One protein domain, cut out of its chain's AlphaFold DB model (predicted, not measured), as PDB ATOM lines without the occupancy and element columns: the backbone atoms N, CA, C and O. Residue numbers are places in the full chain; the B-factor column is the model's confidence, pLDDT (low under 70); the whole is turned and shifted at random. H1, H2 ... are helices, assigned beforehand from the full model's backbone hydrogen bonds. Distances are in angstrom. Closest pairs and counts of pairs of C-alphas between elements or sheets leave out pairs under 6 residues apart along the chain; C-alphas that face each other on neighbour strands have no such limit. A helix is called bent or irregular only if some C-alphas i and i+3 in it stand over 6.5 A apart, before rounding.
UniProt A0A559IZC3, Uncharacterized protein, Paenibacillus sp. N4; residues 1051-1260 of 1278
ATOM      1  N   SER A1051     174.414 300.661 195.859       88.81
ATOM      2  CA  SER A1051     173.560 299.472 196.012       88.81
ATOM      3  C   SER A1051     173.722 298.475 194.864       88.81
ATOM      4  O   SER A1051     173.695 297.262 195.079       88.81
ATOM      5  N   ARG A1052     173.945 298.962 193.637       90.62
ATOM      6  CA  ARG A1052     174.167 298.109 192.461       90.62
ATOM      7  C   ARG A1052     175.506 297.369 192.514       90.62
ATOM      8  O   ARG A1052     175.533 296.184 192.191       90.62
ATOM      9  N   SER A1053     176.580 298.047 192.920       91.38
ATOM     10  CA  SER A1053     177.913 297.453 193.076       91.38
ATOM     11  C   SER A1053     177.898 296.378 194.166       91.38
ATOM     12  O   SER A1053     178.313 295.245 193.930       91.38
ATOM     13  N   MET A1054     177.300 296.686 195.323       92.44
ATOM     14  CA  MET A1054     177.147 295.735 196.432       92.44
ATOM     15  C   MET A1054     176.252 294.541 196.069       92.44
ATOM     16  O   MET A1054     176.550 293.412 196.452       92.44
ATOM     17  N   THR A1055     175.180 294.760 195.299       92.38
ATOM     18  CA  THR A1055     174.320 293.670 194.805       92.38
ATOM     19  C   THR A1055     175.093 292.728 193.887       92.38
ATOM     20  O   THR A1055     175.020 291.517 194.071       92.38
ATOM     21  N   GLN A1056     175.855 293.273 192.932       92.81
ATOM     22  CA  GLN A1056     176.645 292.476 191.995       92.81
ATOM     23  C   GLN A1056     177.726 291.655 192.718       92.81
ATOM     24  O   GLN A1056     177.849 290.460 192.463       92.81
ATOM     25  N   GLU A1057     178.450 292.271 193.656       93.88
ATOM     26  CA  GLU A1057     179.452 291.582 194.482       93.88
ATOM     27  C   GLU A1057     178.809 290.463 195.322       93.88
ATOM     28  O   GLU A1057     179.304 289.337 195.363       93.88
ATOM     29  N   CYS A1058     177.664 290.735 195.959       94.19
ATOM     30  CA  CYS A1058     176.932 289.743 196.751       94.19
ATOM     31  C   CYS A1058     176.485 288.542 195.898       94.19
ATOM     32  O   CYS A1058     176.639 287.392 196.317       94.19
ATOM     33  N   GLU A1059     175.979 288.788 194.685       91.81
ATOM     34  CA  GLU A1059     175.586 287.739 193.736       91.81
ATOM     35  C   GLU A1059     176.766 286.853 193.324       91.81
ATOM     36  O   GLU A1059     176.643 285.625 193.330       91.81
ATOM     37  N   GLU A1060     177.911 287.456 193.005       92.94
ATOM     38  CA  GLU A1060     179.125 286.733 192.621       92.94
ATOM     39  C   GLU A1060     179.674 285.891 193.784       92.94
ATOM     40  O   GLU A1060     179.939 284.692 193.632       92.94
ATOM     41  N   LEU A1061     179.759 286.469 194.986       91.69
ATOM     42  CA  LEU A1061     180.230 285.760 196.173       91.69
ATOM     43  C   LEU A1061     179.324 284.571 196.526       91.69
ATOM     44  O   LEU A1061     179.825 283.462 196.754       91.69
ATOM     45  N   LEU A1062     178.000 284.764 196.529       92.06
ATOM     46  CA  LEU A1062     177.031 283.706 196.837       92.06
ATOM     47  C   LEU A1062     176.946 282.637 195.739       92.06
ATOM     48  O   LEU A1062     176.712 281.461 196.040       92.06
ATOM     49  N   TYR A1063     177.202 282.996 194.479       89.12
ATOM     50  CA  TYR A1063     177.365 282.019 193.402       89.12
ATOM     51  C   TYR A1063     178.515 281.048 193.709       89.12
ATOM     52  O   TYR A1063     178.343 279.826 193.618       89.12
ATOM     53  N   HIS A1064     179.660 281.565 194.165       88.94
ATOM     54  CA  HIS A1064     180.803 280.739 194.553       88.94
ATOM     55  C   HIS A1064     180.585 279.946 195.846       88.94
ATOM     56  O   HIS A1064     181.099 278.832 195.961       88.94
ATOM     57  N   VAL A1065     179.809 280.469 196.805       89.00
ATOM     58  CA  VAL A1065     179.388 279.701 197.995       89.00
ATOM     59  C   VAL A1065     178.691 278.412 197.567       89.00
ATOM     60  O   VAL A1065     179.065 277.324 198.009       89.00
ATOM     61  N   ARG A1066     177.734 278.510 196.639       89.00
ATOM     62  CA  ARG A1066     176.972 277.351 196.160       89.00
ATOM     63  C   ARG A1066     177.866 276.304 195.484       89.00
ATOM     64  O   ARG A1066     177.694 275.115 195.729       89.00
ATOM     65  N   GLN A1067     178.851 276.738 194.691       85.75
ATOM     66  CA  GLN A1067     179.841 275.839 194.079       85.75
ATOM     67  C   GLN A1067     180.704 275.124 195.127       85.75
ATOM     68  O   GLN A1067     180.904 273.915 195.039       85.75
ATOM     69  N   ARG A1068     181.199 275.842 196.145       85.62
ATOM     70  CA  ARG A1068     182.024 275.244 197.209       85.62
ATOM     71  C   ARG A1068     181.260 274.204 198.021       85.62
ATOM     72  O   ARG A1068     181.808 273.133 198.277       85.62
ATOM     73  N   ILE A1069     180.004 274.483 198.375       85.88
ATOM     74  CA  ILE A1069     179.155 273.517 199.088       85.88
ATOM     75  C   ILE A1069     178.893 272.290 198.210       85.88
ATOM     76  O   ILE A1069     178.960 271.169 198.705       85.88
ATOM     77  N   GLN A1070     178.688 272.477 196.903       85.44
ATOM     78  CA  GLN A1070     178.564 271.357 195.970       85.44
ATOM     79  C   GLN A1070     179.821 270.477 195.944       85.44
ATOM     80  O   GLN A1070     179.707 269.258 196.027       85.44
ATOM     81  N   TYR A1071     181.024 271.059 195.894       80.19
ATOM     82  CA  TYR A1071     182.263 270.268 195.915       80.19
ATOM     83  C   TYR A1071     182.458 269.485 197.222       80.19
ATOM     84  O   TYR A1071     182.991 268.378 197.192       80.19
ATOM     85  N   ARG A1072     181.993 270.032 198.352       76.56
ATOM     86  CA  ARG A1072     182.098 269.418 199.691       76.56
ATOM     87  C   ARG A1072     180.913 268.538 200.073       76.56
ATOM     88  O   ARG A1072     180.907 267.932 201.141       76.56
ATOM     89  N   PHE A1073     179.924 268.424 199.192       84.75
ATOM     90  CA  PHE A1073     178.752 267.579 199.385       84.75
ATOM     91  C   PHE A1073     179.139 266.145 199.768       84.75
ATOM     92  O   PHE A1073     178.541 265.534 200.656       84.75
ATOM     93  N   ASN A1074     180.168 265.621 199.095       79.94
ATOM     94  CA  ASN A1074     180.652 264.257 199.273       79.94
ATOM     95  C   ASN A1074     181.145 263.994 200.693       79.94
ATOM     96  O   ASN A1074     180.878 262.917 201.222       79.94
ATOM     97  N   ASP A1075     181.817 264.971 201.296       74.94
ATOM     98  CA  ASP A1075     182.437 264.837 202.610       74.94
ATOM     99  C   ASP A1075     181.352 264.712 203.686       74.94
ATOM    100  O   ASP A1075     181.343 263.757 204.463       74.94
ATOM    101  N   GLY A1076     180.358 265.609 203.658       73.81
ATOM    102  CA  GLY A1076     179.213 265.561 204.570       73.81
ATOM    103  C   GLY A1076     178.342 264.316 204.375       73.81
ATOM    104  O   GLY A1076     177.862 263.727 205.343       73.81
ATOM    105  N   PHE A1077     178.153 263.875 203.126       84.94
ATOM    106  CA  PHE A1077     177.393 262.660 202.831       84.94
ATOM    107  C   PHE A1077     178.116 261.398 203.321       84.94
ATOM    108  O   PHE A1077     177.494 260.544 203.948       84.94
ATOM    109  N   ALA A1078     179.424 261.282 203.072       75.62
ATOM    110  CA  ALA A1078     180.233 260.162 203.549       75.62
ATOM    111  C   ALA A1078     180.312 260.115 205.081       75.62
ATOM    112  O   ALA A1078     180.292 259.029 205.651       75.62
ATOM    113  N   TYR A1079     180.346 261.280 205.733       73.38
ATOM    114  CA  TYR A1079     180.300 261.387 207.186       73.38
ATOM    115  C   TYR A1079     178.987 260.842 207.765       73.38
ATOM    116  O   TYR A1079     179.012 260.030 208.685       73.38
ATOM    117  N   ALA A1080     177.841 261.245 207.218       76.44
ATOM    118  CA  ALA A1080     176.539 260.884 207.772       76.44
ATOM    119  C   ALA A1080     176.075 259.462 207.395       76.44
ATOM    120  O   ALA A1080     175.546 258.731 208.235       76.44
ATOM    121  N   PHE A1081     176.297 259.046 206.146       80.69
ATOM    122  CA  PHE A1081     175.902 257.734 205.624       80.69
ATOM    123  C   PHE A1081     177.108 256.794 205.572       80.69
ATOM    124  O   PHE A1081     177.665 256.526 204.504       80.69
ATOM    125  N   ASN A1082     177.506 256.284 206.737       74.75
ATOM    126  CA  ASN A1082     178.634 255.373 206.887       74.75
ATOM    127  C   ASN A1082     178.188 254.024 207.490       74.75
ATOM    128  O   ASN A1082     177.097 253.920 208.059       74.75
ATOM    129  N   PRO A1083     178.999 252.957 207.376       66.50
ATOM    130  CA  PRO A1083     178.603 251.642 207.870       66.50
ATOM    131  C   PRO A1083     178.320 251.610 209.373       66.50
ATOM    132  O   PRO A1083     177.492 250.821 209.801       66.50
ATOM    133  N   ALA A1084     178.974 252.445 210.184       60.03
ATOM    134  CA  ALA A1084     178.733 252.479 211.624       60.03
ATOM    135  C   ALA A1084     177.424 253.197 211.986       60.03
ATOM    136  O   ALA A1084     176.736 252.735 212.890       60.03
ATOM    137  N   SER A1085     177.042 254.262 211.268       64.06
ATOM    138  CA  SER A1085     175.771 254.969 211.497       64.06
ATOM    139  C   SER A1085     174.543 254.180 211.033       64.06
ATOM    140  O   SER A1085     173.443 254.416 211.522       64.06
ATOM    141  N   LEU A1086     174.721 253.214 210.124       70.31
ATOM    142  CA  LEU A1086     173.639 252.386 209.572       70.31
ATOM    143  C   LEU A1086     173.655 250.920 210.063       70.31
ATOM    144  O   LEU A1086     172.812 250.125 209.645       70.31
ATOM    145  N   ARG A1087     174.579 250.554 210.970       58.53
ATOM    146  CA  ARG A1087     174.625 249.260 211.687       58.53
ATOM    147  C   ARG A1087     173.887 249.372 213.031       58.53
ATOM    148  O   ARG A1087     174.508 249.345 214.089       58.53
ATOM    149  N   ALA A1088     172.566 249.498 212.998       47.00
ATOM    150  CA  ALA A1088     171.732 249.225 214.170       47.00
ATOM    151  C   ALA A1088     171.155 247.807 214.051       47.00
ATOM    152  O   ALA A1088     170.857 247.359 212.939       47.00
ATOM    153  N   ASP A1089     170.990 247.103 215.179       47.59
ATOM    154  CA  ASP A1089     170.171 245.888 215.232       47.59
ATOM    155  C   ASP A1089     168.834 246.149 214.517       47.59
ATOM    156  O   ASP A1089     168.290 247.255 214.574       47.59
ATOM    157  N   GLN A1090     168.308 245.139 213.816       45.88
ATOM    158  CA  GLN A1090     167.160 245.244 212.896       45.88
ATOM    159  C   GLN A1090     165.894 245.903 213.490       45.88
ATOM    160  O   GLN A1090     164.954 246.190 212.748       45.88
ATOM    161  N   SER A1091     165.854 246.143 214.802       49.34
ATOM    162  CA  SER A1091     164.762 246.788 215.517       49.34
ATOM    163  C   SER A1091     164.578 248.284 215.241       49.34
ATOM    164  O   SER A1091     163.491 248.757 215.547       49.34
ATOM    165  N   ASP A1092     165.540 249.029 214.664       69.50
ATOM    166  CA  ASP A1092     165.295 250.466 214.391       69.50
ATOM    167  C   ASP A1092     166.079 251.099 213.213       69.50
ATOM    168  O   ASP A1092     166.592 252.217 213.282       69.50
ATOM    169  N   LEU A1093     166.156 250.401 212.072       75.50
ATOM    170  CA  LEU A1093     166.764 250.933 210.835       75.50
ATOM    171  C   LEU A1093     166.130 252.261 210.369       75.50
ATOM    172  O   LEU A1093     166.812 253.122 209.812       75.50
ATOM    173  N   ASP A1094     164.828 252.429 210.596       79.38
ATOM    174  CA  ASP A1094     164.092 253.641 210.223       79.38
ATOM    175  C   ASP A1094     164.565 254.863 211.008       79.38
ATOM    176  O   ASP A1094     164.699 255.954 210.443       79.38
ATOM    177  N   LEU A1095     164.859 254.668 212.293       75.19
ATOM    178  CA  LEU A1095     165.468 255.683 213.132       75.19
ATOM    179  C   LEU A1095     166.895 255.988 212.661       75.19
ATOM    180  O   LEU A1095     167.224 257.157 212.484       75.19
ATOM    181  N   ALA A1096     167.706 254.966 212.369       74.62
ATOM    182  CA  ALA A1096     169.083 255.145 211.899       74.62
ATOM    183  C   ALA A1096     169.165 255.938 210.579       74.62
ATOM    184  O   ALA A1096     169.934 256.893 210.470       74.62
ATOM    185  N   LEU A1097     168.323 255.613 209.590       83.44
ATOM    186  CA  LEU A1097     168.249 256.356 208.324       83.44
ATOM    187  C   LEU A1097     167.759 257.792 208.523       83.44
ATOM    188  O   LEU A1097     168.271 258.714 207.882       83.44
ATOM    189  N   ARG A1098     166.776 257.996 209.410       82.50
ATOM    190  CA  ARG A1098     166.272 259.332 209.743       82.50
ATOM    191  C   ARG A1098     167.359 260.185 210.389       82.50
ATOM    192  O   ARG A1098     167.531 261.328 209.976       82.50
ATOM    193  N   LEU A1099     168.084 259.633 211.362       75.69
ATOM    194  CA  LEU A1099     169.187 260.312 212.039       75.69
ATOM    195  C   LEU A1099     170.318 260.630 211.054       75.69
ATOM    196  O   LEU A1099     170.734 261.780 210.986       75.69
ATOM    197  N   ALA A1100     170.724 259.680 210.204       81.50
ATOM    198  CA  ALA A1100     171.744 259.913 209.179       81.50
ATOM    199  C   ALA A1100     171.352 261.040 208.204       81.50
ATOM    200  O   ALA A1100     172.150 261.931 207.917       81.50
ATOM    201  N   PHE A1101     170.102 261.060 207.727       87.00
ATOM    202  CA  PHE A1101     169.612 262.149 206.879       87.00
ATOM    203  C   PHE A1101     169.586 263.497 207.615       87.00
ATOM    204  O   PHE A1101     169.978 264.519 207.047       87.00
ATOM    205  N   GLN A1102     169.143 263.515 208.874       81.12
ATOM    206  CA  GLN A1102     169.117 264.728 209.693       81.12
ATOM    207  C   GLN A1102     170.526 265.260 209.976       81.12
ATOM    208  O   GLN A1102     170.741 266.467 209.869       81.12
ATOM    209  N   ASP A1103     171.487 264.384 210.268       74.38
ATOM    210  CA  ASP A1103     172.889 264.748 210.473       74.38
ATOM    211  C   ASP A1103     173.520 265.309 209.204       74.38
ATOM    212  O   ASP A1103     174.179 266.349 209.248       74.38
ATOM    213  N   TRP A1104     173.259 264.681 208.057       87.06
ATOM    214  CA  TRP A1104     173.704 265.187 206.764       87.06
ATOM    215  C   TRP A1104     173.123 266.574 206.450       87.06
ATOM    216  O   TRP A1104     173.871 267.497 206.116       87.06
ATOM    217  N   ARG A1105     171.802 266.759 206.595       85.56
ATOM    218  CA  ARG A1105     171.152 268.060 206.367       85.56
ATOM    219  C   ARG A1105     171.718 269.130 207.295       85.56
ATOM    220  O   ARG A1105     172.017 270.230 206.844       85.56
ATOM    221  N   ARG A1106     171.894 268.804 208.573       76.50
ATOM    222  CA  ARG A1106     172.460 269.722 209.563       76.50
ATOM    223  C   ARG A1106     173.894 270.106 209.215       76.50
ATOM    224  O   ARG A1106     174.252 271.273 209.329       76.50
ATOM    225  N   HIS A1107     174.707 269.149 208.771       78.50
ATOM    226  CA  HIS A1107     176.063 269.430 208.307       78.50
ATOM    227  C   HIS A1107     176.056 270.449 207.157       78.50
ATOM    228  O   HIS A1107     176.831 271.404 207.180       78.50
ATOM    229  N   LEU A1108     175.127 270.311 206.205       84.12
ATOM    230  CA  LEU A1108     174.945 271.278 205.118       84.12
ATOM    231  C   LEU A1108     174.475 272.656 205.604       84.12
ATOM    232  O   LEU A1108     174.998 273.666 205.143       84.12
ATOM    233  N   GLU A1109     173.514 272.717 206.527       84.38
ATOM    234  CA  GLU A1109     173.025 273.974 207.118       84.38
ATOM    235  C   GLU A1109     174.151 274.722 207.853       84.38
ATOM    236  O   GLU A1109     174.321 275.933 207.689       84.38
ATOM    237  N   VAL A1110     174.983 273.999 208.610       76.50
ATOM    238  CA  VAL A1110     176.162 274.566 209.280       76.50
ATOM    239  C   VAL A1110     177.176 275.075 208.257       76.50
ATOM    240  O   VAL A1110     177.654 276.204 208.376       76.50
ATOM    241  N   GLU A1111     177.491 274.288 207.228       80.06
ATOM    242  CA  GLU A1111     178.436 274.700 206.187       80.06
ATOM    243  C   GLU A1111     177.955 275.931 205.409       80.06
ATOM    244  O   GLU A1111     178.746 276.856 205.197       80.06
ATOM    245  N   LEU A1112     176.666 275.992 205.059       86.44
ATOM    246  CA  LEU A1112     176.056 277.149 204.405       86.44
ATOM    247  C   LEU A1112     176.093 278.387 205.304       86.44
ATOM    248  O   LEU A1112     176.512 279.450 204.851       86.44
ATOM    249  N   THR A1113     175.735 278.246 206.582       83.50
ATOM    250  CA  THR A1113     175.810 279.343 207.561       83.50
ATOM    251  C   THR A1113     177.226 279.919 207.628       83.50
ATOM    252  O   THR A1113     177.409 281.130 207.519       83.50
ATOM    253  N   ASN A1114     178.242 279.057 207.722       78.06
ATOM    254  CA  ASN A1114     179.643 279.475 207.814       78.06
ATOM    255  C   ASN A1114     180.133 280.195 206.549       78.06
ATOM    256  O   ASN A1114     180.849 281.191 206.630       78.06
ATOM    257  N   GLU A1115     179.766 279.696 205.367       85.62
ATOM    258  CA  GLU A1115     180.107 280.329 204.087       85.62
ATOM    259  C   GLU A1115     179.429 281.693 203.901       85.62
ATOM    260  O   GLU A1115     180.031 282.624 203.360       85.62
ATOM    261  N   VAL A1116     178.190 281.836 204.371       88.12
ATOM    262  CA  VAL A1116     177.423 283.086 204.285       88.12
ATOM    263  C   VAL A1116     177.943 284.112 205.291       88.12
ATOM    264  O   VAL A1116     178.098 285.276 204.927       88.12
ATOM    265  N   LEU A1117     178.321 283.698 206.505       83.81
ATOM    266  CA  LEU A1117     179.017 284.563 207.467       83.81
ATOM    267  C   LEU A1117     180.344 285.081 206.894       83.81
ATOM    268  O   LEU A1117     180.585 286.289 206.893       83.81
ATOM    269  N   ALA A1118     181.166 284.204 206.309       83.19
ATOM    270  CA  ALA A1118     182.399 284.620 205.632       83.19
ATOM    271  C   ALA A1118     182.128 285.575 204.453       83.19
ATOM    272  O   ALA A1118     182.866 286.537 204.243       83.19
ATOM    273  N   THR A1119     181.050 285.340 203.702       88.88
ATOM    274  CA  THR A1119     180.617 286.218 202.604       88.88
ATOM    275  C   THR A1119     180.184 287.590 203.112       88.88
ATOM    276  O   THR A1119     180.540 288.593 202.499       88.88
ATOM    277  N   SER A1120     179.497 287.655 204.254       89.62
ATOM    278  CA  SER A1120     179.092 288.926 204.862       89.62
ATOM    279  C   SER A1120     180.294 289.820 205.197       89.62
ATOM    280  O   SER A1120     180.256 291.014 204.914       89.62
ATOM    281  N   LEU A1121     181.401 289.240 205.684       85.38
ATOM    282  CA  LEU A1121     182.641 289.969 205.969       85.38
ATOM    283  C   LEU A1121     183.337 290.485 204.697       85.38
ATOM    284  O   LEU A1121     183.792 291.627 204.660       85.38
ATOM    285  N   ARG A1122     183.393 289.672 203.634       87.06
ATOM    286  CA  ARG A1122     183.946 290.101 202.332       87.06
ATOM    287  C   ARG A1122     183.129 291.245 201.730       87.06
ATOM    288  O   ARG A1122     183.697 292.189 201.187       87.06
ATOM    289  N   LEU A1123     181.805 291.176 201.872       90.94
ATOM    290  CA  LEU A1123     180.889 292.210 201.407       90.94
ATOM    291  C   LEU A1123     181.042 293.508 202.217       90.94
ATOM    292  O   LEU A1123     181.078 294.586 201.629       90.94
ATOM    293  N   GLU A1124     181.223 293.412 203.538       91.00
ATOM    294  CA  GLU A1124     181.583 294.549 204.396       91.00
ATOM    295  C   GLU A1124     182.877 295.222 203.948       91.00
ATOM    296  O   GLU A1124     182.925 296.442 203.829       91.00
ATOM    297  N   GLN A1125     183.914 294.461 203.621       87.56
ATOM    298  CA  GLN A1125     185.181 295.038 203.167       87.56
ATOM    299  C   GLN A1125     185.108 295.643 201.778       87.56
ATOM    300  O   GLN A1125     185.776 296.635 201.499       87.56
ATOM    301  N   HIS A1126     184.314 295.056 200.887       91.06
ATOM    302  CA  HIS A1126     184.008 295.679 199.606       91.06
ATOM    303  C   HIS A1126     183.319 297.029 199.807       91.06
ATOM    304  O   HIS A1126     183.795 298.039 199.295       91.06
ATOM    305  N   ALA A1127     182.274 297.071 200.636       92.19
ATOM    306  CA  ALA A1127     181.559 298.300 200.958       92.19
ATOM    307  C   ALA A1127     182.476 299.347 201.617       92.19
ATOM    308  O   ALA A1127     182.507 300.494 201.178       92.19
ATOM    309  N   LYS A1128     183.301 298.956 202.595       90.38
ATOM    310  CA  LYS A1128     184.288 299.842 203.229       90.38
ATOM    311  C   LYS A1128     185.330 300.368 202.241       90.38
ATOM    312  O   LYS A1128     185.657 301.547 202.292       90.38
ATOM    313  N   ARG A1129     185.812 299.550 201.296       90.31
ATOM    314  CA  ARG A1129     186.716 300.013 200.224       90.31
ATOM    315  C   ARG A1129     186.061 301.070 199.335       90.31
ATOM    316  O   ARG A1129     186.727 302.043 198.991       90.31
ATOM    317  N   LEU A1130     184.778 300.909 199.003       92.06
ATOM    318  CA  LEU A1130     184.021 301.923 198.260       92.06
ATOM    319  C   LEU A1130     183.905 303.226 199.062       92.06
ATOM    320  O   LEU A1130     184.146 304.292 198.506       92.06
ATOM    321  N   ILE A1131     183.621 303.151 200.370       91.81
ATOM    322  CA  ILE A1131     183.616 304.334 201.250       91.81
ATOM    323  C   ILE A1131     184.984 305.019 201.224       91.81
ATOM    324  O   ILE A1131     185.050 306.211 200.945       91.81
ATOM    325  N   VAL A1132     186.074 304.271 201.448       88.75
ATOM    326  CA  VAL A1132     187.454 304.794 201.436       88.75
ATOM    327  C   VAL A1132     187.787 305.489 200.112       88.75
ATOM    328  O   VAL A1132     188.434 306.538 200.107       88.75
ATOM    329  N   GLN A1133     187.330 304.935 198.991       89.94
ATOM    330  CA  GLN A1133     187.502 305.547 197.679       89.94
ATOM    331  C   GLN A1133     186.751 306.886 197.578       89.94
ATOM    332  O   GLN A1133     187.365 307.900 197.249       89.94
ATOM    333  N   HIS A1134     185.462 306.913 197.933       91.69
ATOM    334  CA  HIS A1134     184.628 308.120 197.870       91.69
ATOM    335  C   HIS A1134     185.132 309.237 198.792       91.69
ATOM    336  O   HIS A1134     185.239 310.392 198.375       91.69
ATOM    337  N   ILE A1135     185.523 308.907 200.027       89.56
ATOM    338  CA  ILE A1135     186.104 309.890 200.954       89.56
ATOM    339  C   ILE A1135     187.492 310.363 200.500       89.56
ATOM    340  O   ILE A1135     187.853 311.516 200.734       89.56
ATOM    341  N   GLY A1136     188.271 309.507 199.829       84.94
ATOM    342  CA  GLY A1136     189.571 309.860 199.254       84.94
ATOM    343  C   GLY A1136     189.448 310.855 198.098       84.94
ATOM    344  O   GLY A1136     190.188 311.847 198.046       84.94
ATOM    345  N   ASP A1137     188.469 310.639 197.219       86.81
ATOM    346  CA  ASP A1137     188.133 311.547 196.121       86.81
ATOM    347  C   ASP A1137     187.623 312.894 196.662       86.81
ATOM    348  O   ASP A1137     188.106 313.959 196.252       86.81
ATOM    349  N   ALA A1138     186.733 312.864 197.662       87.62
ATOM    350  CA  ALA A1138     186.252 314.062 198.347       87.62
ATOM    351  C   ALA A1138     187.395 314.823 199.044       87.62
ATOM    352  O   ALA A1138     187.524 316.035 198.870       87.62
ATOM    353  N   SER A1139     188.274 314.132 199.781       84.06
ATOM    354  CA  SER A1139     189.462 314.729 200.413       84.06
ATOM    355  C   SER A1139     190.347 315.442 199.403       84.06
ATOM    356  O   SER A1139     190.718 316.596 199.617       84.06
ATOM    357  N   SER A1140     190.656 314.780 198.287       84.19
ATOM    358  CA  SER A1140     191.507 315.340 197.236       84.19
ATOM    359  C   SER A1140     190.897 316.609 196.639       84.19
ATOM    360  O   SER A1140     191.600 317.601 196.432       84.19
ATOM    361  N   PHE A1141     189.577 316.616 196.418       88.38
ATOM    362  CA  PHE A1141     188.860 317.804 195.960       88.38
ATOM    363  C   PHE A1141     188.921 318.941 196.988       88.38
ATOM    364  O   PHE A1141     189.252 320.075 196.637       88.38
ATOM    365  N   MET A1142     188.619 318.650 198.256       82.75
ATOM    366  CA  MET A1142     188.561 319.656 199.319       82.75
ATOM    367  C   MET A1142     189.943 320.262 199.621       82.75
ATOM    368  O   MET A1142     190.069 321.482 199.752       82.75
ATOM    369  N   MET A1143     190.999 319.441 199.649       76.94
ATOM    370  CA  MET A1143     192.383 319.889 199.860       76.94
ATOM    371  C   MET A1143     192.876 320.828 198.751       76.94
ATOM    372  O   MET A1143     193.658 321.737 199.019       76.94
ATOM    373  N   ALA A1144     192.392 320.659 197.515       82.06
ATOM    374  CA  ALA A1144     192.713 321.566 196.414       82.06
ATOM    375  C   ALA A1144     192.084 322.966 196.570       82.06
ATOM    376  O   ALA A1144     192.506 323.899 195.887       82.06
ATOM    377  N   ARG A1145     191.060 323.121 197.425       83.62
ATOM    378  CA  ARG A1145     190.371 324.400 197.692       83.62
ATOM    379  C   ARG A1145     190.911 325.105 198.931       83.62
ATOM    380  O   ARG A1145     191.018 326.327 198.940       83.62
ATOM    381  N   PHE A1146     191.274 324.338 199.954       73.62
ATOM    382  CA  PHE A1146     191.812 324.851 201.209       73.62
ATOM    383  C   PHE A1146     193.241 324.343 201.418       73.62
ATOM    384  O   PHE A1146     193.488 323.335 202.079       73.62
ATOM    385  N   GLU A1147     194.194 325.065 200.826       60.50
ATOM    386  CA  GLU A1147     195.608 324.696 200.819       60.50
ATOM    387  C   GLU A1147     196.175 324.620 202.253       60.50
ATOM    388  O   GLU A1147     196.141 325.589 203.014       60.50
ATOM    389  N   GLY A1148     196.690 323.447 202.638       57.25
ATOM    390  CA  GLY A1148     197.250 323.191 203.972       57.25
ATOM    391  C   GLY A1148     196.249 322.716 205.035       57.25
ATOM    392  O   GLY A1148     196.676 322.400 206.146       57.25
ATOM    393  N   TYR A1149     194.953 322.609 204.718       63.66
ATOM    394  CA  TYR A1149     193.971 321.962 205.590       63.66
ATOM    395  C   TYR A1149     193.724 320.520 205.138       63.66
ATOM    396  O   TYR A1149     193.204 320.272 204.052       63.66
ATOM    397  N   VAL A1150     194.095 319.561 205.986       61.56
ATOM    398  CA  VAL A1150     193.842 318.133 205.764       61.56
ATOM    399  C   VAL A1150     192.747 317.698 206.725       61.56
ATOM    400  O   VAL A1150     192.977 317.656 207.937       61.56
ATOM    401  N   TYR A1151     191.570 317.383 206.190       67.31
ATOM    402  CA  TYR A1151     190.524 316.703 206.945       67.31
ATOM    403  C   TYR A1151     190.877 315.218 207.038       67.31
ATOM    404  O   TYR A1151     191.181 314.590 206.025       67.31
ATOM    405  N   GLU A1152     190.883 314.676 208.253       65.06
ATOM    406  CA  GLU A1152     191.029 313.236 208.450       65.06
ATOM    407  C   GLU A1152     189.653 312.688 208.757       65.06
ATOM    408  O   GLU A1152     188.993 313.140 209.694       65.06
ATOM    409  N   TRP A1153     189.234 311.748 207.924       74.31
ATOM    410  CA  TRP A1153     188.002 311.021 208.131       74.31
ATOM    411  C   TRP A1153     188.147 310.137 209.371       74.31
ATOM    412  O   TRP A1153     189.227 309.572 209.586       74.31
ATOM    413  N   PRO A1154     187.098 310.014 210.197       65.19
ATOM    414  CA  PRO A1154     187.122 309.074 211.306       65.19
ATOM    415  C   PRO A1154     187.336 307.643 210.769       65.19
ATOM    416  O   PRO A1154     186.987 307.347 209.619       65.19
ATOM    417  N   PRO A1155     187.957 306.751 211.563       65.75
ATOM    418  CA  PRO A1155     188.106 305.356 211.173       65.75
ATOM    419  C   PRO A1155     186.727 304.711 211.004       65.75
ATOM    420  O   PRO A1155     185.810 305.012 211.762       65.75
ATOM    421  N   LEU A1156     186.604 303.810 210.029       75.56
ATOM    422  CA  LEU A1156     185.365 303.069 209.805       75.56
ATOM    423  C   LEU A1156     185.178 302.044 210.922       75.56
ATOM    424  O   LEU A1156     186.009 301.141 211.082       75.56
ATOM    425  N   ASP A1157     184.081 302.159 211.662       67.38
ATOM    426  CA  ASP A1157     183.783 301.252 212.765       67.38
ATOM    427  C   ASP A1157     183.474 299.830 212.264       67.38
ATOM    428  O   ASP A1157     183.140 299.577 211.099       67.38
ATOM    429  N   SER A1158     183.604 298.838 213.147       70.88
ATOM    430  CA  SER A1158     183.119 297.484 212.870       70.88
ATOM    431  C   SER A1158     181.598 297.506 212.741       70.88
ATOM    432  O   SER A1158     180.902 297.923 213.669       70.88
ATOM    433  N   TRP A1159     181.062 297.018 211.623       83.12
ATOM    434  CA  TRP A1159     179.614 296.947 211.457       83.12
ATOM    435  C   TRP A1159     179.040 295.743 212.196       83.12
ATOM    436  O   TRP A1159     179.708 294.721 212.359       83.12
ATOM    437  N   THR A1160     177.783 295.836 212.622       78.00
ATOM    438  CA  THR A1160     177.079 294.703 213.236       78.00
ATOM    439  C   THR A1160     177.038 293.530 212.264       78.00
ATOM    440  O   THR A1160     176.621 293.708 211.118       78.00
ATOM    441  N   THR A1161     177.452 292.338 212.689       79.00
ATOM    442  CA  THR A1161     177.361 291.145 211.841       79.00
ATOM    443  C   THR A1161     175.895 290.720 211.718       79.00
ATOM    444  O   THR A1161     175.183 290.684 212.726       79.00
ATOM    445  N   PRO A1162     175.400 290.409 210.508       82.69
ATOM    446  CA  PRO A1162     174.033 289.936 210.343       82.69
ATOM    447  C   PRO A1162     173.840 288.594 211.058       82.69
ATOM    448  O   PRO A1162     174.705 287.718 211.018       82.69
ATOM    449  N   HIS A1163     172.680 288.401 211.686       77.62
ATOM    450  CA  HIS A1163     172.327 287.103 212.255       77.62
ATOM    451  C   HIS A1163     171.988 286.124 211.122       77.62
ATOM    452  O   HIS A1163     170.906 286.183 210.536       77.62
ATOM    453  N   VAL A1164     172.917 285.215 210.822       80.38
ATOM    454  CA  VAL A1164     172.753 284.185 209.791       80.38
ATOM    455  C   VAL A1164     172.466 282.844 210.453       80.38
ATOM    456  O   VAL A1164     173.271 282.339 211.229       80.38
ATOM    457  N   GLU A1165     171.338 282.239 210.101       78.25
ATOM    458  CA  GLU A1165     171.024 280.856 210.453       78.25
ATOM    459  C   GLU A1165     170.421 280.189 209.221       78.25
ATOM    460  O   GLU A1165     169.270 280.452 208.871       78.25
ATOM    461  N   ALA A1166     171.210 279.365 208.532       82.25
ATOM    462  CA  ALA A1166     170.719 278.646 207.369       82.25
ATOM    463  C   ALA A1166     169.733 277.565 207.790       82.25
ATOM    464  O   ALA A1166     170.044 276.727 208.640       82.25
ATOM    465  N   LYS A1167     168.563 277.544 207.153       83.31
ATOM    466  CA  LYS A1167     167.603 276.452 207.303       83.31
ATOM    467  C   LYS A1167     167.224 275.945 205.930       83.31
ATOM    468  O   LYS A1167     166.903 276.722 205.039       83.31
ATOM    469  N   LEU A1168     167.209 274.628 205.762       85.50
ATOM    470  CA  LEU A1168     166.784 273.985 204.520       85.50
ATOM    471  C   LEU A1168     165.447 273.266 204.751       85.50
ATOM    472  O   LEU A1168     165.385 272.036 204.674       85.50
ATOM    473  N   PRO A1169     164.342 273.988 205.043       78.81
ATOM    474  CA  PRO A1169     163.057 273.367 205.348       78.81
ATOM    475  C   PRO A1169     162.463 272.625 204.148       78.81
ATOM    476  O   PRO A1169     161.630 271.748 204.351       78.81
ATOM    477  N   GLN A1170     162.884 272.955 202.921       84.00
ATOM    478  CA  GLN A1170     162.499 272.245 201.699       84.00
ATOM    479  C   GLN A1170     163.225 270.898 201.564       84.00
ATOM    480  O   GLN A1170     162.763 270.025 200.834       84.00
ATOM    481  N   LEU A1171     164.339 270.709 202.278       86.31
ATOM    482  CA  LEU A1171     165.084 269.458 202.311       86.31
ATOM    483  C   LEU A1171     164.499 268.550 203.399       86.31
ATOM    484  O   LEU A1171     165.007 268.432 204.518       86.31
ATOM    485  N   GLN A1172     163.369 267.939 203.062       84.06
ATOM    486  CA  GLN A1172     162.698 266.934 203.877       84.06
ATOM    487  C   GLN A1172     162.552 265.654 203.073       84.06
ATOM    488  O   GLN A1172     162.260 265.692 201.881       84.06
ATOM    489  N   MET A1173     162.756 264.531 203.746       83.81
ATOM    490  CA  MET A1173     162.495 263.215 203.195       83.81
ATOM    491  C   MET A1173     161.840 262.360 204.259       83.81
ATOM    492  O   MET A1173     162.303 262.295 205.402       83.81
ATOM    493  N   GLU A1174     160.774 261.679 203.864       81.75
ATOM    494  CA  GLU A1174     160.178 260.660 204.709       81.75
ATOM    495  C   GLU A1174     161.075 259.422 204.736       81.75
ATOM    496  O   GLU A1174     161.731 259.067 203.753       81.75
ATOM    497  N   VAL A1175     161.059 258.688 205.850       82.00
ATOM    498  CA  VAL A1175     161.878 257.468 205.983       82.00
ATOM    499  C   VAL A1175     161.530 256.442 204.900       82.00
ATOM    500  O   VAL A1175     162.407 255.758 204.375       82.00
ATOM    501  N   LYS A1176     160.260 256.400 204.482       82.00
ATOM    502  CA  LYS A1176     159.790 255.565 203.365       82.00
ATOM    503  C   LYS A1176     160.472 255.898 202.035       82.00
ATOM    504  O   LYS A1176     160.582 255.029 201.179       82.00
ATOM    505  N   GLU A1177     160.913 257.137 201.834       83.62
ATOM    506  CA  GLU A1177     161.634 257.551 200.630       83.62
ATOM    507  C   GLU A1177     163.115 257.199 200.714       83.62
ATOM    508  O   GLU A1177     163.671 256.722 199.728       83.62
ATOM    509  N   LEU A1178     163.728 257.339 201.893       85.25
ATOM    510  CA  LEU A1178     165.102 256.888 202.150       85.25
ATOM    511  C   LEU A1178     165.234 255.364 201.982       85.25
ATOM    512  O   LEU A1178     166.181 254.886 201.355       85.25
ATOM    513  N   ARG A1179     164.228 254.604 202.437       83.50
ATOM    514  CA  ARG A1179     164.102 253.146 202.249       83.50
ATOM    515  C   ARG A1179     164.172 252.701 200.786       83.50
ATOM    516  O   ARG A1179     164.672 251.617 200.522       83.50
ATOM    517  N   LYS A1180     163.727 253.521 199.823       86.12
ATOM    518  CA  LYS A1180     163.805 253.177 198.385       86.12
ATOM    519  C   LYS A1180     165.246 252.963 197.920       86.12
ATOM    520  O   LYS A1180     165.490 252.190 196.999       86.12
ATOM    521  N   TRP A1181     166.184 253.663 198.552       83.69
ATOM    522  CA  TRP A1181     167.597 253.654 198.190       83.69
ATOM    523  C   TRP A1181     168.431 252.747 199.103       83.69
ATOM    524  O   TRP A1181     169.497 252.277 198.702       83.69
ATOM    525  N   TYR A1182     167.928 252.457 200.305       79.75
ATOM    526  CA  TYR A1182     168.550 251.567 201.280       79.75
ATOM    527  C   TYR A1182     167.747 250.268 201.431       79.75
ATOM    528  O   TYR A1182     166.837 250.181 202.253       79.75
ATOM    529  N   LYS A1183     168.108 249.248 200.642       75.69
ATOM    530  CA  LYS A1183     167.560 247.885 200.771       75.69
ATOM    531  C   LYS A1183     168.238 247.131 201.915       75.69
ATOM    532  O   LYS A1183     167.616 246.744 202.893       75.69
ATOM    533  N   ASN A1184     169.560 247.012 201.833       73.38
ATOM    534  CA  ASN A1184     170.411 246.456 202.879       73.38
ATOM    535  C   ASN A1184     171.808 247.101 202.815       73.38
ATOM    536  O   ASN A1184     172.140 247.776 201.835       73.38
ATOM    537  N   ALA A1185     172.628 246.888 203.850       70.94
ATOM    538  CA  ALA A1185     173.954 247.500 203.959       70.94
ATOM    539  C   ALA A1185     174.853 247.163 202.758       70.94
ATOM    540  O   ALA A1185     175.501 248.048 202.206       70.94
ATOM    541  N   LYS A1186     174.840 245.909 202.295       67.88
ATOM    542  CA  LYS A1186     175.651 245.468 201.156       67.88
ATOM    543  C   LYS A1186     175.221 246.150 199.857       67.88
ATOM    544  O   LYS A1186     176.043 246.714 199.149       67.88
ATOM    545  N   HIS A1187     173.924 246.182 199.566       81.69
ATOM    546  CA  HIS A1187     173.378 246.880 198.404       81.69
ATOM    547  C   HIS A1187     173.720 248.372 198.430       81.69
ATOM    548  O   HIS A1187     174.095 248.957 197.413       81.69
ATOM    549  N   PHE A1188     173.586 248.993 199.601       80.94
ATOM    550  CA  PHE A1188     173.858 250.407 199.758       80.94
ATOM    551  C   PHE A1188     175.346 250.711 199.541       80.94
ATOM    552  O   PHE A1188     175.660 251.528 198.683       80.94
ATOM    553  N   PHE A1189     176.260 250.029 200.237       77.31
ATOM    554  CA  PHE A1189     177.693 250.343 200.185       77.31
ATOM    555  C   PHE A1189     178.445 249.724 198.997       77.31
ATOM    556  O   PHE A1189     179.406 250.332 198.535       77.31
ATOM    557  N   GLU A1190     178.016 248.569 198.480       70.38
ATOM    558  CA  GLU A1190     178.750 247.804 197.455       70.38
ATOM    559  C   GLU A1190     178.030 247.732 196.096       70.38
ATOM    560  O   GLU A1190     178.689 247.575 195.072       70.38
ATOM    561  N   ALA A1191     176.695 247.860 196.045       71.31
ATOM    562  CA  ALA A1191     175.904 247.669 194.814       71.31
ATOM    563  C   ALA A1191     175.292 248.965 194.237       71.31
ATOM    564  O   ALA A1191     174.290 248.919 193.525       71.31
ATOM    565  N   GLY A1192     175.881 250.128 194.535       75.06
ATOM    566  CA  GLY A1192     175.506 251.414 193.924       75.06
ATOM    567  C   GLY A1192     174.283 252.119 194.532       75.06
ATOM    568  O   GLY A1192     173.897 253.192 194.056       75.06
ATOM    569  N   GLY A1193     173.681 251.580 195.603       81.94
ATOM    570  CA  GLY A1193     172.585 252.247 196.322       81.94
ATOM    571  C   GLY A1193     173.011 253.581 196.951       81.94
ATOM    572  O   GLY A1193     172.283 254.570 196.862       81.94
ATOM    573  N   ARG A1194     174.230 253.635 197.504       84.50
ATOM    574  CA  ARG A1194     174.854 254.843 198.060       84.50
ATOM    575  C   ARG A1194     174.981 255.940 197.013       84.50
ATOM    576  O   ARG A1194     174.558 257.061 197.274       84.50
ATOM    577  N   ASP A1195     175.514 255.622 195.837       85.12
ATOM    578  CA  ASP A1195     175.699 256.600 194.759       85.12
ATOM    579  C   ASP A1195     174.364 257.107 194.210       85.12
ATOM    580  O   ASP A1195     174.231 258.288 193.891       85.12
ATOM    581  N   SER A1196     173.352 256.240 194.169       88.25
ATOM    582  CA  SER A1196     172.005 256.605 193.728       88.25
ATOM    583  C   SER A1196     171.323 257.566 194.709       88.25
ATOM    584  O   SER A1196     170.818 258.612 194.295       88.25
ATOM    585  N   LEU A1197     171.363 257.262 196.017       90.25
ATOM    586  CA  LEU A1197     170.859 258.175 197.049       90.25
ATOM    587  C   LEU A1197     171.622 259.497 197.016       90.25
ATOM    588  O   LEU A1197     171.016 260.562 197.061       90.25
ATOM    589  N   LYS A1198     172.949 259.424 196.909       90.31
ATOM    590  CA  LYS A1198     173.837 260.581 196.848       90.31
ATOM    591  C   LYS A1198     173.461 261.519 195.701       90.31
ATOM    592  O   LYS A1198     173.269 262.702 195.950       90.31
ATOM    593  N   GLN A1199     173.297 261.002 194.482       89.31
ATOM    594  CA  GLN A1199     172.872 261.801 193.325       89.31
ATOM    595  C   GLN A1199     171.491 262.427 193.535       89.31
ATOM    596  O   GLN A1199     171.284 263.596 193.211       89.31
ATOM    597  N   HIS A1200     170.541 261.673 194.095       90.56
ATOM    598  CA  HIS A1200     169.200 262.184 194.368       90.56
ATOM    599  C   HIS A1200     169.220 263.329 195.392       90.56
ATOM    600  O   HIS A1200     168.648 264.396 195.154       90.56
ATOM    601  N   LEU A1201     169.933 263.126 196.501       91.12
ATOM    602  CA  LEU A1201     170.128 264.131 197.538       91.12
ATOM    603  C   LEU A1201     170.896 265.348 197.023       91.12
ATOM    604  O   LEU A1201     170.586 266.458 197.442       91.12
ATOM    605  N   GLU A1202     171.855 265.173 196.111       90.75
ATOM    606  CA  GLU A1202     172.584 266.284 195.494       90.75
ATOM    607  C   GLU A1202     171.630 267.199 194.729       90.75
ATOM    608  O   GLU A1202     171.626 268.406 194.963       90.75
ATOM    609  N   VAL A1203     170.744 266.638 193.900       90.44
ATOM    610  CA  VAL A1203     169.742 267.422 193.162       90.44
ATOM    611  C   VAL A1203     168.801 268.164 194.117       90.44
ATOM    612  O   VAL A1203     168.650 269.381 193.995       90.44
ATOM    613  N   MET A1204     168.225 267.468 195.104       90.50
ATOM    614  CA  MET A1204     167.334 268.091 196.095       90.50
ATOM    615  C   MET A1204     168.039 269.195 196.892       90.50
ATOM    616  O   MET A1204     167.473 270.261 197.135       90.50
ATOM    617  N   CYS A1205     169.289 268.952 197.285       90.19
ATOM    618  CA  CYS A1205     170.120 269.901 198.010       90.19
ATOM    619  C   CYS A1205     170.369 271.161 197.176       90.19
ATOM    620  O   CYS A1205     170.159 272.263 197.677       90.19
ATOM    621  N   MET A1206     170.752 271.027 195.901       89.12
ATOM    622  CA  MET A1206     170.992 272.178 195.021       89.12
ATOM    623  C   MET A1206     169.729 273.025 194.808       89.12
ATOM    624  O   MET A1206     169.821 274.255 194.756       89.12
ATOM    625  N   GLU A1207     168.553 272.398 194.712       89.94
ATOM    626  CA  GLU A1207     167.274 273.112 194.609       89.94
ATOM    627  C   GLU A1207     166.920 273.857 195.901       89.94
ATOM    628  O   GLU A1207     166.622 275.054 195.853       89.94
ATOM    629  N   ALA A1208     167.018 273.190 197.056       89.88
ATOM    630  CA  ALA A1208     166.766 273.808 198.357       89.88
ATOM    631  C   ALA A1208     167.744 274.966 198.629       89.88
ATOM    632  O   ALA A1208     167.327 276.064 199.003       89.88
ATOM    633  N   MET A1209     169.035 274.769 198.343       89.31
ATOM    634  CA  MET A1209     170.059 275.805 198.490       89.31
ATOM    635  C   MET A1209     169.815 277.004 197.582       89.31
ATOM    636  O   MET A1209     170.110 278.125 197.976       89.31
ATOM    637  N   LYS A1210     169.274 276.817 196.374       89.75
ATOM    638  CA  LYS A1210     168.963 277.946 195.487       89.75
ATOM    639  C   LYS A1210     167.940 278.897 196.116       89.75
ATOM    640  O   LYS A1210     168.082 280.107 195.959       89.75
ATOM    641  N   ILE A1211     166.931 278.357 196.802       90.12
ATOM    642  CA  ILE A1211     165.910 279.151 197.499       90.12
ATOM    643  C   ILE A1211     166.542 279.859 198.697       90.12
ATOM    644  O   ILE A1211     166.403 281.071 198.839       90.12
ATOM    645  N   GLU A1212     167.278 279.118 199.523       91.62
ATOM    646  CA  GLU A1212     167.827 279.665 200.764       91.62
ATOM    647  C   GLU A1212     168.922 280.712 200.520       91.62
ATOM    648  O   GLU A1212     168.902 281.784 201.120       91.62
ATOM    649  N   VAL A1213     169.814 280.479 199.551       90.50
ATOM    650  CA  VAL A1213     170.825 281.465 199.137       90.50
ATOM    651  C   VAL A1213     170.169 282.742 198.612       90.50
ATOM    652  O   VAL A1213     170.677 283.830 198.866       90.50
ATOM    653  N   HIS A1214     169.030 282.646 197.921       90.38
ATOM    654  CA  HIS A1214     168.305 283.833 197.465       90.38
ATOM    655  C   HIS A1214     167.710 284.635 198.634       90.38
ATOM    656  O   HIS A1214     167.812 285.861 198.645       90.38
ATOM    657  N   ASN A1215     167.148 283.963 199.646       90.38
ATOM    658  CA  ASN A1215     166.667 284.624 200.865       90.38
ATOM    659  C   ASN A1215     167.815 285.341 201.593       90.38
ATOM    660  O   ASN A1215     167.691 286.506 201.976       90.38
ATOM    661  N   MET A1216     168.956 284.661 201.729       91.25
ATOM    662  CA  MET A1216     170.161 285.219 202.345       91.25
ATOM    663  C   MET A1216     170.728 286.389 201.546       91.25
ATOM    664  O   MET A1216     171.147 287.369 202.150       91.25
ATOM    665  N   GLN A1217     170.697 286.332 200.212       93.12
ATOM    666  CA  GLN A1217     171.121 287.435 199.349       93.12
ATOM    667  C   GLN A1217     170.330 288.711 199.657       93.12
ATOM    668  O   GLN A1217     170.927 289.765 199.854       93.12
ATOM    669  N   GLN A1218     168.998 288.620 199.737       91.81
ATOM    670  CA  GLN A1218     168.147 289.777 200.043       91.81
ATOM    671  C   GLN A1218     168.442 290.345 201.435       91.81
ATOM    672  O   GLN A1218     168.557 291.560 201.597       91.81
ATOM    673  N   MET A1219     168.616 289.466 202.425       93.69
ATOM    674  CA  MET A1219     168.972 289.861 203.787       93.69
ATOM    675  C   MET A1219     170.339 290.562 203.836       93.69
ATOM    676  O   MET A1219     170.436 291.654 204.391       93.69
ATOM    677  N   LEU A1220     171.371 289.990 203.202       93.38
ATOM    678  CA  LEU A1220     172.722 290.553 203.185       93.38
ATOM    679  C   LEU A1220     172.783 291.899 202.461       93.38
ATOM    680  O   LEU A1220     173.420 292.819 202.967       93.38
ATOM    681  N   ILE A1221     172.112 292.035 201.311       93.31
ATOM    682  CA  ILE A1221     172.054 293.305 200.570       93.31
ATOM    683  C   ILE A1221     171.350 294.369 201.412       93.31
ATOM    684  O   ILE A1221     171.879 295.463 201.579       93.31
ATOM    685  N   SER A1222     170.189 294.048 201.994       92.25
ATOM    686  CA  SER A1222     169.464 294.995 202.848       92.25
ATOM    687  C   SER A1222     170.305 295.443 204.043       92.25
ATOM    688  O   SER A1222     170.302 296.626 204.381       92.25
ATOM    689  N   HIS A1223     171.008 294.507 204.683       93.19
ATOM    690  CA  HIS A1223     171.875 294.792 205.820       93.19
ATOM    691  C   HIS A1223     173.045 295.687 205.414       93.19
ATOM    692  O   HIS A1223     173.247 296.747 206.004       93.19
ATOM    693  N   ILE A1224     173.780 295.310 204.362       93.50
ATOM    694  CA  ILE A1224     174.998 296.021 203.978       93.50
ATOM    695  C   ILE A1224     174.722 297.399 203.385       93.50
ATOM    696  O   ILE A1224     175.439 298.342 203.707       93.50
ATOM    697  N   THR A1225     173.659 297.547 202.590       91.88
ATOM    698  CA  THR A1225     173.251 298.851 202.066       91.88
ATOM    699  C   THR A1225     172.862 299.778 203.212       91.88
ATOM    700  O   THR A1225     173.288 300.927 203.224       91.88
ATOM    701  N   SER A1226     172.134 299.276 204.220       91.94
ATOM    702  CA  SER A1226     171.799 300.074 205.403       91.94
ATOM    703  C   SER A1226     173.044 300.500 206.180       91.94
ATOM    704  O   SER A1226     173.120 301.658 206.583       91.94
ATOM    705  N   CYS A1227     174.011 299.602 206.398       92.38
ATOM    706  CA  CYS A1227     175.269 299.951 207.061       92.38
ATOM    707  C   CYS A1227     176.050 301.002 206.264       92.38
ATOM    708  O   CYS A1227     176.441 302.016 206.831       92.38
ATOM    709  N   PHE A1228     176.201 300.804 204.951       93.31
ATOM    710  CA  PHE A1228     176.894 301.736 204.062       93.31
ATOM    711  C   PHE A1228     176.270 303.135 204.098       93.31
ATOM    712  O   PHE A1228     176.981 304.121 204.268       93.31
ATOM    713  N   GLN A1229     174.943 303.238 203.976       90.50
ATOM    714  CA  GLN A1229     174.254 304.531 203.974       90.50
ATOM    715  C   GLN A1229     174.311 305.229 205.331       90.50
ATOM    716  O   GLN A1229     174.506 306.444 205.373       90.50
ATOM    717  N   ASN A1230     174.181 304.482 206.430       90.62
ATOM    718  CA  ASN A1230     174.333 305.035 207.773       90.62
ATOM    719  C   ASN A1230     175.750 305.584 207.985       90.62
ATOM    720  O   ASN A1230     175.889 306.715 208.441       90.62
ATOM    721  N   GLU A1231     176.778 304.826 207.592       90.44
ATOM    722  CA  GLU A1231     178.181 305.238 207.700       90.44
ATOM    723  C   GLU A1231     178.462 306.479 206.840       90.44
ATOM    724  O   GLU A1231     178.958 307.478 207.345       90.44
ATOM    725  N   MET A1232     178.069 306.477 205.559       90.62
ATOM    726  CA  MET A1232     178.246 307.630 204.663       90.62
ATOM    727  C   MET A1232     177.542 308.885 205.187       90.62
ATOM    728  O   MET A1232     178.118 309.970 205.154       90.62
ATOM    729  N   THR A1233     176.324 308.737 205.719       89.44
ATOM    730  CA  THR A1233     175.570 309.843 206.330       89.44
ATOM    731  C   THR A1233     176.265 310.357 207.589       89.44
ATOM    732  O   THR A1233     176.317 311.563 207.820       89.44
ATOM    733  N   GLN A1234     176.807 309.472 208.423       87.06
ATOM    734  CA  GLN A1234     177.550 309.870 209.616       87.06
ATOM    735  C   GLN A1234     178.835 310.619 209.242       87.06
ATOM    736  O   GLN A1234     179.050 311.733 209.718       87.06
ATOM    737  N   LEU A1235     179.642 310.049 208.343       86.38
ATOM    738  CA  LEU A1235     180.882 310.647 207.846       86.38
ATOM    739  C   LEU A1235     180.643 312.029 207.239       86.38
ATOM    740  O   LEU A1235     181.409 312.960 207.484       86.38
ATOM    741  N   GLU A1236     179.578 312.167 206.453       90.62
ATOM    742  CA  GLU A1236     179.196 313.429 205.839       90.62
ATOM    743  C   GLU A1236     178.759 314.472 206.872       90.62
ATOM    744  O   GLU A1236     179.244 315.602 206.808       90.62
ATOM    745  N   ASN A1237     177.916 314.111 207.844       85.88
ATOM    746  CA  ASN A1237     177.498 315.028 208.906       85.88
ATOM    747  C   ASN A1237     178.694 315.508 209.738       85.88
ATOM    748  O   ASN A1237     178.848 316.710 209.962       85.88
ATOM    749  N   GLU A1238     179.576 314.590 210.143       81.19
ATOM    750  CA  GLU A1238     180.794 314.920 210.890       81.19
ATOM    751  C   GLU A1238     181.719 315.832 210.068       81.19
ATOM    752  O   GLU A1238     182.188 316.866 210.556       81.19
ATOM    753  N   ALA A1239     181.919 315.517 208.783       83.00
ATOM    754  CA  ALA A1239     182.709 316.352 207.886       83.00
ATOM    755  C   ALA A1239     182.084 317.740 207.713       83.00
ATOM    756  O   ALA A1239     182.795 318.746 207.770       83.00
ATOM    757  N   ARG A1240     180.762 317.822 207.544       87.38
ATOM    758  CA  ARG A1240     180.039 319.086 207.391       87.38
ATOM    759  C   ARG A1240     180.187 319.963 208.620       87.38
ATOM    760  O   ARG A1240     180.494 321.143 208.466       87.38
ATOM    761  N   GLU A1241     180.021 319.417 209.820       80.12
ATOM    762  CA  GLU A1241     180.220 320.170 211.061       80.12
ATOM    763  C   GLU A1241     181.652 320.708 211.168       80.12
ATOM    764  O   GLU A1241     181.855 321.903 211.416       80.12
ATOM    765  N   VAL A1242     182.652 319.858 210.916       74.56
ATOM    766  CA  VAL A1242     184.071 320.226 211.016       74.56
ATOM    767  C   VAL A1242     184.463 321.276 209.975       74.56
ATOM    768  O   VAL A1242     185.153 322.252 210.302       74.56
ATOM    769  N   TRP A1243     184.025 321.115 208.728       80.94
ATOM    770  CA  TRP A1243     184.332 322.054 207.656       80.94
ATOM    771  C   TRP A1243     183.547 323.362 207.770       80.94
ATOM    772  O   TRP A1243     184.124 324.424 207.538       80.94
ATOM    773  N   HIS A1244     182.288 323.331 208.211       82.38
ATOM    774  CA  HIS A1244     181.521 324.545 208.497       82.38
ATOM    775  C   HIS A1244     182.146 325.325 209.665       82.38
ATOM    776  O   HIS A1244     182.282 326.549 209.607       82.38
ATOM    777  N   ALA A1245     182.626 324.627 210.703       72.06
ATOM    778  CA  ALA A1245     183.430 325.240 211.754       72.06
ATOM    779  C   ALA A1245     184.742 325.822 211.196       72.06
ATOM    780  O   ALA A1245     185.121 326.929 211.567       72.06
ATOM    781  N   HIS A1246     185.427 325.130 210.277       73.81
ATOM    782  CA  HIS A1246     186.628 325.652 209.614       73.81
ATOM    783  C   HIS A1246     186.363 326.925 208.804       73.81
ATOM    784  O   HIS A1246     187.092 327.903 208.963       73.81
ATOM    785  N   TYR A1247     185.295 326.945 208.012       78.94
ATOM    786  CA  TYR A1247     184.852 328.119 207.269       78.94
ATOM    787  C   TYR A1247     184.563 329.304 208.203       78.94
ATOM    788  O   TYR A1247     185.149 330.374 208.035       78.94
ATOM    789  N   ASN A1248     183.757 329.097 209.251       74.75
ATOM    790  CA  ASN A1248     183.450 330.141 210.233       74.75
ATOM    791  C   ASN A1248     184.709 330.669 210.934       74.75
ATOM    792  O   ASN A1248     184.817 331.875 211.151       74.75
ATOM    793  N   ARG A1249     185.682 329.793 211.235       68.81
ATOM    794  CA  ARG A1249     186.996 330.189 211.766       68.81
ATOM    795  C   ARG A1249     187.731 331.100 210.790       68.81
ATOM    796  O   ARG A1249     188.131 332.185 211.184       68.81
ATOM    797  N   LEU A1250     187.887 330.703 209.525       70.06
ATOM    798  CA  LEU A1250     188.571 331.521 208.512       70.06
ATOM    799  C   LEU A1250     187.891 332.885 208.314       70.06
ATOM    800  O   LEU A1250     188.574 333.903 208.189       70.06
ATOM    801  N   CYS A1251     186.558 332.927 208.363       70.50
ATOM    802  CA  CYS A1251     185.796 334.171 208.355       70.50
ATOM    803  C   CYS A1251     186.041 335.017 209.618       70.50
ATOM    804  O   CYS A1251     186.191 336.233 209.497       70.50
ATOM    805  N   SER A1252     186.148 334.419 210.811       66.69
ATOM    806  CA  SER A1252     186.379 335.167 212.058       66.69
ATOM    807  C   SER A1252     187.806 335.718 212.183       66.69
ATOM    808  O   SER A1252     187.999 336.805 212.728       66.69
ATOM    809  N   VAL A1253     188.812 335.050 211.599       60.00
ATOM    810  CA  VAL A1253     190.198 335.569 211.520       60.00
ATOM    811  C   VAL A1253     190.259 336.909 210.785       60.00
ATOM    812  O   VAL A1253     191.071 337.768 211.119       60.00
ATOM    813  N   THR A1254     189.376 337.124 209.807       58.06
ATOM    814  CA  THR A1254     189.293 338.411 209.101       58.06
ATOM    815  C   THR A1254     188.618 339.523 209.920       58.06
ATOM    816  O   THR A1254     188.737 340.691 209.545       58.06
ATOM    817  N   SER A1255     187.967 339.194 211.048       53.47
ATOM    818  CA  SER A1255     187.212 340.132 211.896       53.47
ATOM    819  C   SER A1255     187.760 340.348 213.317       53.47
ATOM    820  O   SER A1255     187.453 341.385 213.905       53.47
ATOM    821  N   ASP A1256     188.560 339.429 213.873       51.47
ATOM    822  CA  ASP A1256     188.991 339.466 215.282       51.47
ATOM    823  C   ASP A1256     190.340 340.164 215.543       51.47
ATOM    824  O   ASP A1256     191.292 340.113 214.765       51.47
ATOM    825  N   THR A1257     190.436 340.794 216.719       55.78
ATOM    826  CA  THR A1257     191.636 341.462 217.254       55.78
ATOM    827  C   THR A1257     192.480 340.484 218.079       55.78
ATOM    828  O   THR A1257     192.561 340.574 219.300       55.78
ATOM    829  N   ILE A1258     193.113 339.513 217.415       65.38
ATOM    830  CA  ILE A1258     194.044 338.578 218.071       65.38
ATOM    831  C   ILE A1258     195.381 339.288 218.341       65.38
ATOM    832  O   ILE A1258     195.944 339.934 217.458       65.38
ATOM    833  N   SER A1259     195.921 339.152 219.557       70.81
ATOM    834  CA  SER A1259     197.282 339.608 219.865       70.81
ATOM    835  C   SER A1259     198.310 338.721 219.154       70.81
ATOM    836  O   SER A1259     198.400 337.525 219.441       70.81
ATOM    837  N   LEU A1260     199.106 339.314 218.257       74.62
ATOM    838  CA  LEU A1260     200.159 338.620 217.503       74.62
ATOM    839  C   LEU A1260     201.152 337.890 218.429       74.62
ATOM    840  O   LEU A1260     201.596 336.793 218.102       74.62
TER     841      LEU A1260
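AT A GLANCE: This is residues 1051 to 1260 of the 1278 residues of an uncharacterized protein of Paenibacillus sp. N4 (UniProt A0A559IZC3). What does the model look like? It is a long, thin bundle of three helices, H1, H2 and H5, side by side along one axis, with the kinked H1 covering a part of the length of the other two. The short helices H3 and H4 sit at the end where H2 and H5 begin, residues 1144 to 1174 fold back along the bundle, and residues 1248 to 1260 stick out at the opposite end. How is it made up? The printed part has 210 residues, with five named helices in the order H1 H2 H3 H4 H5 and no named strand, and its class is all helix. It is an extended rod, with a radius of gyration of the C-alphas of 27.9 A and spans of 99 by 26 by 23 A.

HOW THE PARTS SIT: How does the first helix meet the second? H1, residues 1051 to 1080, and H2, residues 1093 to 1143, touch as a helical hairpin, opposite ways at a shallow tilt of 26 degrees. Their closest C-alphas, those of Ala 1080 and Ala 1100, are 5.1 A apart. What else touches H2, the hub? H3, residues 1175 to 1178, touches residues 1094 to 1098 of it alone, with the C-alphas of Arg 1098 and Val 1175 closest at 6.1 A. H5, residues 1193 to 1253, touches H2 with residues 1216 to 1232 alone, the same way at a shallow tilt of 25 degrees, and the closest C-alphas are those of Ala 1127 and Phe 1228, 6.6 A apart. How do H1 and H4 stand to H5? H1 touches H5, opposite ways at a shallow tilt of 34 degrees, only just short of steep, with the C-alphas of Ser 1051 and Thr 1225 closest at 6.1 A. H4, residues 1185 to 1190, is close to H5 but not clearly touching it, about perpendicular at 77 degrees, with the C-alphas of Phe 1188 and Arg 1194 closest at 4.9 A. Are the helix backbones intact? In H2, H4 and H5 every O i to N i+4 pair is within hydrogen-bond range, in H1 24 of 26 are, and H3 is too short for such a pair.

IN THESE COORDINATES: Where does H1 run? It begins with C-alpha 1051 at (173.560, 299.472, 196.012) and is 40.5 A long. It is irregular, with C-alphas 1071 and 1074 7.1 A apart, and has a kink of 43 degrees near residue 1072. How long are H2 and H5? H2 is 74.4 A long, and H5 is 86.5 A long, with a kink of 27 degrees near residue 1207 and its last C-alpha, 1253, at (190.198, 335.569, 211.520).

THE WHOLE: How far does it reach? The two C-alphas farthest apart, those of Gln 1090 and Thr 1257, are 99.4 A apart. Which links are long? Those from H1 to H2, 12 residues, and from H2 to H3, 31 residues, are long, and the printed part has no cut. Where is confidence low? Residues under 70 in pLDDT include 1087 to 1092, 1147 to 1152 and 1252 to 1258, and the mean of the printed part is 81.3.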